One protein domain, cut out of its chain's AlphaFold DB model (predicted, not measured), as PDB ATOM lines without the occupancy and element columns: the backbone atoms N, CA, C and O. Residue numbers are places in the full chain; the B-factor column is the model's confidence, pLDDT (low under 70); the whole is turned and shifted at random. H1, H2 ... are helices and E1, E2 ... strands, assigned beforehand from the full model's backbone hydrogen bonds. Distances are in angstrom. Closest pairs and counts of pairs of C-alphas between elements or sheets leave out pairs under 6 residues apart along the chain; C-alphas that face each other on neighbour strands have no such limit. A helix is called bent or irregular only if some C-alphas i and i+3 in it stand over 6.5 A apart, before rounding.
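What this domain is: This is residues 15 to 110 of the 110 residues of an uncharacterized protein of Saprospirales bacterium (UniProt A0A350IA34). A three-stranded antiparallel sheet lies between helices: the long helix H2 slants over one face and H3 crosses the other, while H1 lies beside the sheet along edge strand E3. H4 lies past the opposite edge, by E1, on the same face as H2, and packs on the later part of that helix. The printed part has 96 residues, with four named helices and three named strands in the order H1 H2 E1 E2 E3 H3 H4; the sheet runs E1 E2 E3, and the class is mixed, helices and strands. The whole is compact, with a radius of gyration of the C-alphas of 12.7 A, and rounded, spanning 33 by 30 by 21 A.

How they stand to each other: E1, residues 53 to 58, E2, residues 64 to 70, and E3, residues 78 to 84, form a meander, each strand the antiparallel neighbour of the one before. E1 and E2 are a hairpin at 153 degrees, with N 55 and O 67 within hydrogen-bond range at 3.0 A. E2 and E3 are a hairpin at 158 degrees, with N 68 and O 81 within range at 2.9 A. H2, residues 28 to 44, and H3, residues 87 to 95, lie on opposite faces, giving three layers, helices on both faces of a sheet. H2, at a height of 9.2 A over the sheet, runs slantwise to the strands over E2, at 44 degrees on the local plane; 2 of its C-alphas fall on E1, only just too few to be over it. H3, at a height of 8.7 A, runs across the strands over E1 and only just over E2, on which 3 of its C-alphas fall; its line stands at 66 degrees to E1 on the local plane. H1, residues 17 to 23, is at the sheet's level, and its closest C-alphas to E3 are those of Phe 19 and Asp 81, 4.2 A apart. H4, residues 100 to 109, is over none of the strands; residues 37 to 44 of H2 touch it at a steep tilt of 46 degrees, the closest C-alphas being those of Val 41 and Tyr 104, 5.5 A apart. H1 and H3 are apart. Every O i to N i+4 pair is within hydrogen-bond range in H1, H3 and H4, but 10 of 13 in H2.

Where its parts are: H1 begins with C-alpha 17 at (604.848, 563.343, 463.653) and is 10.0 A long from first to last C-alpha. H2 is 25.9 A long and irregular, with C-alphas 40 and 43 7.7 A apart. E1 measures 17.4 A, E2 20.4 A and E3 18.8 A; C-alpha 64, where E2 begins, is at (595.280, 552.568, 478.518). H3 measures 12.6 A and H4 14.5 A, ending with C-alpha 109 at (574.065, 550.103, 465.282).

The domain as a whole: The two C-alphas farthest apart, those of Glu 25 and Ser 110, are 35.2 A apart. The printed part has no cut, and no link is long. The mean pLDDT of the printed part is 94.1, and residue 110, the chain's last, is under 70.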
ATOM      1  N   ILE A  15     598.199 561.333 460.017       94.19
ATOM      2  CA  ILE A  15     598.924 561.159 461.280       94.19
ATOM      3  C   ILE A  15     600.025 562.214 461.364       94.19
ATOM      4  O   ILE A  15     600.829 562.342 460.439       94.19
ATOM      5  N   GLN A  16     600.082 562.937 462.479       94.88
ATOM      6  CA  GLN A  16     601.159 563.872 462.782       94.88
ATOM      7  C   GLN A  16     602.407 563.173 463.334       94.88
ATOM      8  O   GLN A  16     602.359 562.070 463.877       94.88
ATOM      9  N   GLU A  17     603.548 563.852 463.211       92.75
ATOM     10  CA  GLU A  17     604.848 563.343 463.653       92.75
ATOM     11  C   GLU A  17     604.864 562.979 465.147       92.75
ATOM     12  O   GLU A  17     605.366 561.914 465.496       92.75
ATOM     13  N   TRP A  18     604.234 563.780 466.014       94.06
ATOM     14  CA  TRP A  18     604.190 563.524 467.461       94.06
ATOM     15  C   TRP A  18     603.535 562.187 467.813       94.06
ATOM     16  O   TRP A  18     604.100 561.400 468.575       94.06
ATOM     17  N   PHE A  19     602.414 561.852 467.170       96.12
ATOM     18  CA  PHE A  19     601.807 560.531 467.313       96.12
ATOM     19  C   PHE A  19     602.769 559.404 466.903       96.12
ATOM     20  O   PHE A  19     602.842 558.372 467.577       96.12
ATOM     21  N   ILE A  20     603.516 559.580 465.805       93.88
ATOM     22  CA  ILE A  20     604.483 558.579 465.328       93.88
ATOM     23  C   ILE A  20     605.583 558.375 466.371       93.88
ATOM     24  O   ILE A  20     605.899 557.230 466.695       93.88
ATOM     25  N   GLU A  21     606.131 559.456 466.923       94.25
ATOM     26  CA  GLU A  21     607.169 559.405 467.959       94.25
ATOM     27  C   GLU A  21     606.714 558.629 469.201       94.25
ATOM     28  O   GLU A  21     607.480 557.846 469.758       94.25
ATOM     29  N   LYS A  22     605.447 558.768 469.604       94.12
ATOM     30  CA  LYS A  22     604.893 558.042 470.754       94.12
ATOM     31  C   LYS A  22     604.584 556.587 470.444       94.12
ATOM     32  O   LYS A  22     604.938 555.688 471.209       94.12
ATOM     33  N   ILE A  23     603.952 556.315 469.304       93.94
ATOM     34  CA  ILE A  23     603.525 554.954 468.980       93.94
ATOM     35  C   ILE A  23     604.711 554.029 468.659       93.94
ATOM     36  O   ILE A  23     604.581 552.802 468.750       93.94
ATOM     37  N   VAL A  24     605.886 554.577 468.307       93.38
ATOM     38  CA  VAL A  24     607.094 553.760 468.124       93.38
ATOM     39  C   VAL A  24     607.642 553.179 469.430       93.38
ATOM     40  O   VAL A  24     608.290 552.130 469.379       93.38
ATOM     41  N   GLU A  25     607.339 553.792 470.576       91.31
ATOM     42  CA  GLU A  25     607.697 553.287 471.911       91.31
ATOM     43  C   GLU A  25     606.798 552.118 472.350       91.31
ATOM     44  O   GLU A  25     607.177 551.304 473.194       91.31
ATOM     45  N   VAL A  26     605.612 552.003 471.747       92.44
ATOM     46  CA  VAL A  26     604.663 550.917 471.990       92.44
ATOM     47  C   VAL A  26     605.154 549.630 471.316       92.44
ATOM     48  O   VAL A  26     605.692 549.651 470.199       92.44
ATOM     49  N   SER A  27     604.917 548.486 471.972       94.06
ATOM     50  CA  SER A  27     605.188 547.162 471.396       94.06
ATOM     51  C   SER A  27     604.530 547.004 470.019       94.06
ATOM     52  O   SER A  27     603.444 547.527 469.778       94.06
ATOM     53  N   THR A  28     605.161 546.259 469.108       93.00
ATOM     54  CA  THR A  28     604.637 546.069 467.744       93.00
ATOM     55  C   THR A  28     603.202 545.538 467.737       93.00
ATOM     56  O   THR A  28     602.384 546.004 466.949       93.00
ATOM     57  N   GLU A  29     602.882 544.595 468.626       93.88
ATOM     58  CA  GLU A  29     601.535 544.026 468.742       93.88
ATOM     59  C   GLU A  29     600.514 545.087 469.164       93.88
ATOM     60  O   GLU A  29     599.496 545.268 468.498       93.88
ATOM     61  N   SER A  30     600.817 545.843 470.223       94.19
ATOM     62  CA  SER A  30     599.933 546.905 470.707       94.19
ATOM     63  C   SER A  30     599.830 548.073 469.723       94.19
ATOM     64  O   SER A  30     598.768 548.668 469.610       94.19
ATOM     65  N   ARG A  31     600.881 548.380 468.953       94.31
ATOM     66  CA  ARG A  31     600.837 549.397 467.891       94.31
ATOM     67  C   ARG A  31     599.827 549.040 466.807       94.31
ATOM     68  O   ARG A  31     599.040 549.893 466.412       94.31
ATOM     69  N   ILE A  32     599.860 547.794 466.329       93.94
ATOM     70  CA  ILE A  32     598.906 547.307 465.324       93.94
ATOM     71  C   ILE A  32     597.486 547.391 465.886       93.94
ATOM     72  O   ILE A  32     596.601 547.911 465.220       93.94
ATOM     73  N   GLU A  33     597.292 546.956 467.132       95.75
ATOM     74  CA  GLU A  33     595.992 547.023 467.800       95.75
ATOM     75  C   GLU A  33     595.455 548.457 467.906       95.75
ATOM     76  O   GLU A  33     594.295 548.693 467.580       95.75
ATOM     77  N   ILE A  34     596.295 549.418 468.302       95.75
ATOM     78  CA  ILE A  34     595.919 550.836 468.402       95.75
ATOM     79  C   ILE A  34     595.521 551.388 467.028       95.75
ATOM     80  O   ILE A  34     594.469 552.013 466.904       95.75
ATOM     81  N   LEU A  35     596.333 551.148 465.994       95.06
ATOM     82  CA  LEU A  35     596.067 551.647 464.641       95.06
ATOM     83  C   LEU A  35     594.792 551.040 464.042       95.06
ATOM     84  O   LEU A  35     593.971 551.778 463.497       95.06
ATOM     85  N   ASP A  36     594.593 549.728 464.190       94.44
ATOM     86  CA  ASP A  36     593.372 549.044 463.748       94.44
ATOM     87  C   ASP A  36     592.141 549.585 464.497       94.44
ATOM     88  O   ASP A  36     591.088 549.818 463.894       94.44
ATOM     89  N   ALA A  37     592.271 549.836 465.804       95.56
ATOM     90  CA  ALA A  37     591.205 550.393 466.627       95.56
ATOM     91  C   ALA A  37     590.809 551.806 466.162       95.56
ATOM     92  O   ALA A  37     589.621 552.059 465.956       95.56
ATOM     93  N   ILE A  38     591.781 552.691 465.907       95.56
ATOM     94  CA  ILE A  38     591.553 554.035 465.341       95.56
ATOM     95  C   ILE A  38     590.853 553.927 463.980       95.56
ATOM     96  O   ILE A  38     589.777 554.497 463.787       95.56
ATOM     97  N   ALA A  39     591.417 553.139 463.058       94.44
ATOM     98  CA  ALA A  39     590.892 552.962 461.704       94.44
ATOM     99  C   ALA A  39     589.450 552.429 461.682       94.44
ATOM    100  O   ALA A  39     588.698 552.686 460.739       94.44
ATOM    101  N   SER A  40     589.048 551.682 462.714       94.00
ATOM    102  CA  SER A  40     587.699 551.129 462.812       94.00
ATOM    103  C   SER A  40     586.626 552.178 463.127       94.00
ATOM    104  O   SER A  40     585.475 551.995 462.713       94.00
ATOM    105  N   VAL A  41     586.982 553.283 463.795       95.00
ATOM    106  CA  VAL A  41     586.025 554.283 464.310       95.00
ATOM    107  C   VAL A  41     586.174 555.681 463.726       95.00
ATOM    108  O   VAL A  41     585.272 556.494 463.902       95.00
ATOM    109  N   VAL A  42     587.268 555.971 463.024       93.50
ATOM    110  CA  VAL A  42     587.605 557.320 462.544       93.50
ATOM    111  C   VAL A  42     586.466 558.000 461.758       93.50
ATOM    112  O   VAL A  42     586.162 559.178 461.965       93.50
ATOM    113  N   ASP A  43     585.720 557.222 460.971       90.56
ATOM    114  CA  ASP A  43     584.587 557.696 460.164       90.56
ATOM    115  C   ASP A  43     583.409 558.210 461.010       90.56
ATOM    116  O   ASP A  43     582.688 559.108 460.586       90.56
ATOM    117  N   VAL A  44     583.230 557.687 462.228       92.62
ATOM    118  CA  VAL A  44     582.107 558.021 463.126       92.62
ATOM    119  C   VAL A  44     582.506 558.921 464.293       92.62
ATOM    120  O   VAL A  44     581.677 559.213 465.156       92.62
ATOM    121  N   LEU A  45     583.764 559.369 464.336       94.06
ATOM    122  CA  LEU A  45     584.187 560.357 465.323       94.06
ATOM    123  C   LEU A  45     583.367 561.650 465.180       94.06
ATOM    124  O   LEU A  45     583.019 562.022 464.054       94.06
ATOM    125  N   PRO A  46     583.047 562.325 466.298       93.94
ATOM    126  CA  PRO A  46     582.322 563.585 466.276       93.94
ATOM    127  C   PRO A  46     583.130 564.650 465.537       93.94
ATOM    128  O   PRO A  46     584.334 564.753 465.747       93.94
ATOM    129  N   ILE A  47     582.446 565.425 464.700       94.19
ATOM    130  CA  ILE A  47     583.011 566.552 463.955       94.19
ATOM    131  C   ILE A  47     582.983 567.797 464.848       94.19
ATOM    132  O   ILE A  47     581.937 568.110 465.425       94.19
ATOM    133  N   GLN A  48     584.108 568.503 464.951       93.69
ATOM    134  CA  GLN A  48     584.217 569.774 465.659       93.69
ATOM    135  C   GLN A  48     585.252 570.690 464.980       93.69
ATOM    136  O   GLN A  48     586.455 570.505 465.120       93.69
ATOM    137  N   GLU A  49     584.763 571.714 464.278       88.12
ATOM    138  CA  GLU A  49     585.573 572.683 463.523       88.12
ATOM    139  C   GLU A  49     586.634 573.391 464.377       88.12
ATOM    140  O   GLU A  49     586.286 574.089 465.334       88.12
ATOM    141  N   GLY A  50     587.912 573.263 464.008       81.56
ATOM    142  CA  GLY A  50     589.022 573.985 464.631       81.56
ATOM    143  C   GLY A  50     589.332 573.630 466.090       81.56
ATOM    144  O   GLY A  50     590.049 574.389 466.743       81.56
ATOM    145  N   TRP A  51     588.804 572.521 466.622       89.19
ATOM    146  CA  TRP A  51     589.069 572.095 468.000       89.19
ATOM    147  C   TRP A  51     589.633 570.684 468.071       89.19
ATOM    148  O   TRP A  51     589.110 569.748 467.474       89.19
ATOM    149  N   GLU A  52     590.662 570.538 468.898       93.56
ATOM    150  CA  GLU A  52     591.204 569.242 469.283       93.56
ATOM    151  C   GLU A  52     590.205 568.481 470.156       93.56
ATOM    152  O   GLU A  52     589.524 569.026 471.034       93.56
ATOM    153  N   GLN A  53     590.122 567.185 469.899       96.00
ATOM    154  CA  GLN A  53     589.247 566.249 470.577       96.00
ATOM    155  C   GLN A  53     590.068 565.042 471.016       96.00
ATOM    156  O   GLN A  53     591.080 564.701 470.412       96.00
ATOM    157  N   LYS A  54     589.612 564.355 472.065       97.06
ATOM    158  CA  LYS A  54     590.267 563.139 472.559       97.06
ATOM    159  C   LYS A  54     589.311 561.966 472.522       97.06
ATOM    160  O   LYS A  54     588.167 562.101 472.946       97.06
ATOM    161  N   MET A  55     589.804 560.808 472.102       97.19
ATOM    162  CA  MET A  55     589.140 559.516 472.286       97.19
ATOM    163  C   MET A  55     590.041 558.568 473.071       97.19
ATOM    164  O   MET A  55     591.261 558.674 473.008       97.19
ATOM    165  N   TYR A  56     589.443 557.629 473.797       98.38
ATOM    166  CA  TYR A  56     590.174 556.767 474.725       98.38
ATOM    167  C   TYR A  56     590.110 555.302 474.307       98.38
ATOM    168  O   TYR A  56     589.072 554.818 473.852       98.38
ATOM    169  N   GLY A  57     591.204 554.575 474.493       97.44
ATOM    170  CA  GLY A  57     591.312 553.171 474.131       97.44
ATOM    171  C   GLY A  57     592.060 552.348 475.169       97.44
ATOM    172  O   GLY A  57     592.726 552.865 476.065       97.44
ATOM    173  N   VAL A  58     591.920 551.035 475.026       97.38
ATOM    174  CA  VAL A  58     592.654 550.045 475.805       97.38
ATOM    175  C   VAL A  58     593.105 548.929 474.875       97.38
ATOM    176  O   VAL A  58     592.349 548.510 473.999       97.38
ATOM    177  N   THR A  59     594.336 548.458 475.050       96.31
ATOM    178  CA  THR A  59     594.855 547.284 474.333       96.31
ATOM    179  C   THR A  59     594.614 546.005 475.130       96.31
ATOM    180  O   THR A  59     594.448 546.038 476.351       96.31
ATOM    181  N   LYS A  60     594.692 544.837 474.484       93.56
ATOM    182  CA  LYS A  60     594.646 543.523 475.160       93.56
ATOM    183  C   LYS A  60     595.715 543.354 476.239       93.56
ATOM    184  O   LYS A  60     595.515 542.595 477.184       93.56
ATOM    185  N   SER A  61     596.830 544.070 476.114       93.38
ATOM    186  CA  SER A  61     597.916 544.099 477.100       93.38
ATOM    187  C   SER A  61     597.660 545.079 478.257       93.38
ATOM    188  O   SER A  61     598.580 545.359 479.020       93.38
ATOM    189  N   ASN A  62     596.432 545.590 478.405       93.94
ATOM    190  CA  ASN A  62     596.018 546.570 479.416       93.94
ATOM    191  C   ASN A  62     596.809 547.886 479.365       93.94
ATOM    192  O   ASN A  62     597.083 548.497 480.397       93.94
ATOM    193  N   ILE A  63     597.181 548.327 478.162       95.00
ATOM    194  CA  ILE A  63     597.710 549.675 477.954       95.00
ATOM    195  C   ILE A  63     596.516 550.592 477.727       95.00
ATOM    196  O   ILE A  63     595.803 550.425 476.739       95.00
ATOM    197  N   PHE A  64     596.310 551.541 478.634       97.56
ATOM    198  CA  PHE A  64     595.280 552.568 478.518       97.56
ATOM    199  C   PHE A  64     595.882 553.805 477.862       97.56
ATOM    200  O   PHE A  64     596.982 554.233 478.220       97.56
ATOM    201  N   TYR A  65     595.172 554.365 476.891       97.75
ATOM    202  CA  TYR A  65     595.662 555.501 476.123       97.75
ATOM    203  C   TYR A  65     594.538 556.453 475.718       97.75
ATOM    204  O   TYR A  65     593.371 556.060 475.619       97.75
ATOM    205  N   SER A  66     594.906 557.696 475.431       98.06
ATOM    206  CA  SER A  66     594.084 558.649 474.694       98.06
ATOM    207  C   SER A  66     594.754 559.029 473.384       98.06
ATOM    208  O   SER A  66     595.972 559.172 473.318       98.06
ATOM    209  N   VAL A  67     593.939 559.204 472.352       97.94
ATOM    210  CA  VAL A  67     594.345 559.720 471.049       97.94
ATOM    211  C   VAL A  67     593.730 561.093 470.886       97.94
ATOM    212  O   VAL A  67     592.504 561.228 470.963       97.94
ATOM    213  N   GLU A  68     594.576 562.088 470.663       97.94
ATOM    214  CA  GLU A  68     594.151 563.423 470.273       97.94
ATOM    215  C   GLU A  68     593.982 563.492 468.760       97.94
ATOM    216  O   GLU A  68     594.791 562.952 468.001       97.94
ATOM    217  N   TYR A  69     592.898 564.116 468.316       96.94
ATOM    218  CA  TYR A  69     592.579 564.250 466.908       96.94
ATOM    219  C   TYR A  69     591.818 565.546 466.621       96.94
ATOM    220  O   TYR A  69     591.158 566.103 467.496       96.94
ATOM    221  N   ILE A  70     591.866 565.981 465.366       96.12
ATOM    222  CA  ILE A  70     590.968 566.991 464.802       96.12
ATOM    223  C   ILE A  70     590.131 566.316 463.723       96.12
ATOM    224  O   ILE A  70     590.650 565.566 462.892       96.12
ATOM    225  N   LYS A  71     588.822 566.566 463.738       94.75
ATOM    226  CA  LYS A  71     587.922 566.137 462.672       94.75
ATOM    227  C   LYS A  71     586.965 567.265 462.313       94.75
ATOM    228  O   LYS A  71     586.089 567.615 463.101       94.75
ATOM    229  N   GLU A  72     587.128 567.774 461.105       93.19
ATOM    230  CA  GLU A  72     586.326 568.851 460.522       93.19
ATOM    231  C   GLU A  72     585.275 568.273 459.560       93.19
ATOM    232  O   GLU A  72     585.284 567.075 459.257       93.19
ATOM    233  N   GLU A  73     584.303 569.092 459.152       89.44
ATOM    234  CA  GLU A  73     583.207 568.677 458.264       89.44
ATOM    235  C   GLU A  73     583.738 568.254 456.888       89.44
ATOM    236  O   GLU A  73     583.247 567.296 456.285       89.44
ATOM    237  N   GLU A  74     584.797 568.925 456.436       84.06
ATOM    238  CA  GLU A  74     585.522 568.619 455.213       84.06
ATOM    239  C   GLU A  74     586.957 568.197 455.543       84.06
ATOM    240  O   GLU A  74     587.687 568.902 456.233       84.06
ATOM    241  N   GLY A  75     587.386 567.049 455.015       83.25
ATOM    242  CA  GLY A  75     588.757 566.563 455.162       83.25
ATOM    243  C   GLY A  75     588.860 565.197 455.830       83.25
ATOM    244  O   GLY A  75     587.873 564.585 456.242       83.25
ATOM    245  N   LEU A  76     590.090 564.689 455.885       90.69
ATOM    246  CA  LEU A  76     590.404 563.474 456.623       90.69
ATOM    247  C   LEU A  76     590.645 563.829 458.093       90.69
ATOM    248  O   LEU A  76     591.286 564.843 458.367       90.69
ATOM    249  N   PRO A  77     590.193 563.000 459.048       94.31
ATOM    250  CA  PRO A  77     590.556 563.181 460.444       94.31
ATOM    251  C   PRO A  77     592.077 563.183 460.607       94.31
ATOM    252  O   PRO A  77     592.769 562.333 460.043       94.31
ATOM    253  N   LEU A  78     592.586 564.126 461.389       95.25
ATOM    254  CA  LEU A  78     594.005 564.276 461.671       95.25
ATOM    255  C   LEU A  78     594.292 563.752 463.071       95.25
ATOM    256  O   LEU A  78     593.796 564.300 464.050       95.25
ATOM    257  N   ILE A  79     595.090 562.697 463.166       96.56
ATOM    258  CA  ILE A  79     595.555 562.129 464.429       96.56
ATOM    259  C   ILE A  79     596.814 562.876 464.868       96.56
ATOM    260  O   ILE A  79     597.796 562.922 464.128       96.56
ATOM    261  N   ILE A  80     596.777 563.462 466.060       96.69
ATOM    262  CA  ILE A  80     597.758 564.446 466.533       96.69
ATOM    263  C   ILE A  80     598.746 563.806 467.502       96.69
ATOM    264  O   ILE A  80     599.946 563.790 467.231       96.69
ATOM    265  N   ASP A  81     598.239 563.231 468.594       96.94
ATOM    266  CA  ASP A  81     599.078 562.708 469.673       96.94
ATOM    267  C   ASP A  81     598.499 561.437 470.311       96.94
ATOM    268  O   ASP A  81     597.307 561.130 470.195       96.94
ATOM    269  N   LEU A  82     599.378 560.678 470.965       97.06
ATOM    270  CA  LEU A  82     599.077 559.476 471.731       97.06
ATOM    271  C   LEU A  82     599.651 559.621 473.143       97.06
ATOM    272  O   LEU A  82     600.865 559.600 473.342       97.06
ATOM    273  N   GLU A  83     598.771 559.652 474.136       97.06
ATOM    274  CA  GLU A  83     599.154 559.744 475.544       97.06
ATOM    275  C   GLU A  83     598.746 558.474 476.293       97.06
ATOM    276  O   GLU A  83     597.650 557.946 476.096       97.06
ATOM    277  N   TYR A  84     599.613 557.982 477.182       96.44
ATOM    278  CA  TYR A  84     599.224 556.959 478.152       96.44
ATOM    279  C   TYR A  84     598.402 557.600 479.263       96.44
ATOM    280  O   TYR A  84     598.761 558.662 479.770       96.44
ATOM    281  N   VAL A  85     597.331 556.927 479.671       97.06
ATOM    282  CA  VAL A  85     596.431 557.413 480.722       97.06
ATOM    283  C   VAL A  85     596.269 556.368 481.814       97.06
ATOM    284  O   VAL A  85     596.637 555.202 481.640       97.06
ATOM    285  N   GLU A  86     595.714 556.763 482.954       97.12
ATOM    286  CA  GLU A  86     595.398 555.806 484.003       97.12
ATOM    287  C   GLU A  86     594.082 555.074 483.715       97.12
ATOM    288  O   GLU A  86     593.219 555.522 482.957       97.12
ATOM    289  N   VAL A  87     593.891 553.933 484.383       96.38
ATOM    290  CA  VAL A  87     592.637 553.169 484.298       96.38
ATOM    291  C   VAL A  87     591.421 554.018 484.685       96.38
ATOM    292  O   VAL A  87     590.359 553.860 484.092       96.38
ATOM    293  N   ASN A  88     591.571 554.938 485.642       97.44
ATOM    294  CA  ASN A  88     590.483 555.811 486.082       97.44
ATOM    295  C   ASN A  88     590.019 556.740 484.954       97.44
ATOM    296  O   ASN A  88     588.817 556.846 484.721       97.44
ATOM    297  N   ASP A  89     590.952 557.335 484.207       97.38
ATOM    298  CA  ASP A  89     590.632 558.208 483.071       97.38
ATOM    299  C   ASP A  89     589.900 557.432 481.970       97.38
ATOM    300  O   ASP A  89     588.911 557.900 481.402       97.38
ATOM    301  N   TYR A  90     590.346 556.201 481.702       97.12
ATOM    302  CA  TYR A  90     589.694 555.322 480.736       97.12
ATOM    303  C   TYR A  90     588.267 554.939 481.162       97.12
ATOM    304  O   TYR A  90     587.340 554.980 480.347       97.12
ATOM    305  N   LEU A  91     588.060 554.603 482.440       96.44
ATOM    306  CA  LEU A  91     586.733 554.292 482.976       96.44
ATOM    307  C   LEU A  91     585.796 555.507 482.900       96.44
ATOM    308  O   LEU A  91     584.645 555.368 482.483       96.44
ATOM    309  N   ASP A  92     586.297 556.700 483.212       97.44
ATOM    310  CA  ASP A  92     585.558 557.952 483.045       97.44
ATOM    311  C   ASP A  92     585.164 558.190 481.580       97.44
ATOM    312  O   ASP A  92     584.037 558.609 481.291       97.44
ATOM    313  N   ALA A  93     586.057 557.890 480.635       96.25
ATOM    314  CA  ALA A  93     585.776 558.013 479.210       96.25
ATOM    315  C   ALA A  93     584.685 557.039 478.737       96.25
ATOM    316  O   ALA A  93     583.827 557.437 477.943       96.25
ATOM    317  N   ILE A  94     584.662 555.801 479.248       95.62
ATOM    318  CA  ILE A  94     583.574 554.842 478.985       95.62
ATOM    319  C   ILE A  94     582.237 555.427 479.443       95.62
ATOM    320  O   ILE A  94     581.281 555.451 478.668       95.62
ATOM    321  N   LEU A  95     582.170 555.952 480.672       96.69
ATOM    322  CA  LEU A  95     580.940 556.535 481.221       96.69
ATOM    323  C   LEU A  95     580.432 557.726 480.392       96.69
ATOM    324  O   LEU A  95     579.228 557.969 480.322       96.69
ATOM    325  N   ARG A  96     581.340 558.452 479.732       96.12
ATOM    326  CA  ARG A  96     581.028 559.589 478.851       96.12
ATOM    327  C   ARG A  96     580.772 559.191 477.393       96.12
ATOM    328  O   ARG A  96     580.572 560.073 476.562       96.12
ATOM    329  N   ASN A  97     580.759 557.897 477.060       95.62
ATOM    330  CA  ASN A  97     580.689 557.384 475.685       95.62
ATOM    331  C   ASN A  97     581.783 557.948 474.759       95.62
ATOM    332  O   ASN A  97     581.540 558.136 473.563       95.62
ATOM    333  N   ASN A  98     582.962 558.222 475.321       96.44
ATOM    334  CA  ASN A  98     584.117 558.799 474.636       96.44
ATOM    335  C   ASN A  98     585.275 557.792 474.485       96.44
ATOM    336  O   ASN A  98     586.451 558.155 474.437       96.44
ATOM    337  N   SER A  99     584.946 556.502 474.449       97.06
ATOM    338  CA  SER A  99     585.907 555.434 474.186       97.06
ATOM    339  C   SER A  99     585.788 554.940 472.745       97.06
ATOM    340  O   SER A  99     584.705 554.985 472.157       97.06
ATOM    341  N   ILE A 100     586.879 554.413 472.186       96.25
ATOM    342  CA  ILE A 100     586.891 553.765 470.867       96.25
ATOM    343  C   ILE A 100     585.834 552.658 470.814       96.25
ATOM    344  O   ILE A 100     585.092 552.569 469.842       96.25
ATOM    345  N   GLN A 101     585.691 551.871 471.881       95.50
ATOM    346  CA  GLN A 101     584.641 550.858 471.963       95.50
ATOM    347  C   GLN A 101     583.241 551.478 471.826       95.50
ATOM    348  O   GLN A 101     582.441 551.007 471.022       95.50
ATOM    349  N   SER A 102     582.957 552.566 472.547       95.69
ATOM    350  CA  SER A 102     581.668 553.265 472.463       95.69
ATOM    351  C   SER A 102     581.384 553.791 471.050       95.69
ATOM    352  O   SER A 102     580.242 553.748 470.594       95.69
ATOM    353  N   TYR A 103     582.399 554.287 470.335       96.06
ATOM    354  CA  TYR A 103     582.247 554.723 468.943       96.06
ATOM    355  C   TYR A 103     582.030 553.549 467.985       96.06
ATOM    356  O   TYR A 103     581.167 553.623 467.109       96.06
ATOM    357  N   TYR A 104     582.751 552.445 468.179       94.44
ATOM    358  CA  TYR A 104     582.571 551.228 467.392       94.44
ATOM    359  C   TYR A 104     581.152 550.662 467.540       94.44
ATOM    360  O   TYR A 104     580.507 550.335 466.545       94.44
ATOM    361  N   GLU A 105     580.629 550.619 468.766       94.38
ATOM    362  CA  GLU A 105     579.263 550.171 469.053       94.38
ATOM    363  C   GLU A 105     578.206 551.051 468.368       94.38
ATOM    364  O   GLU A 105     577.246 550.530 467.801       94.38
ATOM    365  N   LYS A 106     578.402 552.377 468.338       91.25
ATOM    366  CA  LYS A 106     577.527 553.294 467.588       91.25
ATOM    367  C   LYS A 106     577.577 553.024 466.080       91.25
ATOM    368  O   LYS A 106     576.533 553.035 465.430       91.25
ATOM    369  N   LYS A 107     578.766 552.742 465.531       90.75
ATOM    370  CA  LYS A 107     578.967 552.453 464.099       90.75
ATOM    371  C   LYS A 107     578.218 551.204 463.640       90.75
ATOM    372  O   LYS A 107     577.642 551.223 462.564       90.75
ATOM    373  N   ILE A 108     578.215 550.133 464.435       90.50
ATOM    374  CA  ILE A 108     577.531 548.875 464.076       90.50
ATOM    375  C   ILE A 108     576.008 548.918 464.288       90.50
ATOM    376  O   ILE A 108     575.309 548.024 463.815       90.50
ATOM    377  N   GLN A 109     575.499 549.906 465.029       81.12
ATOM    378  CA  GLN A 109     574.065 550.103 465.282       81.12
ATOM    379  C   GLN A 109     573.407 551.115 464.329       81.12
ATOM    380  O   GLN A 109     572.179 551.216 464.332       81.12
ATOM    381  N   SER A 110     574.205 551.863 463.560       67.94
ATOM    382  CA  SER A 110     573.751 552.836 462.554       67.94
ATOM    383  C   SER A 110     573.545 552.170 461.196       67.94
ATOM    384  O   SER A 110     572.584 552.565 460.501       67.94
TER     385      SER A 110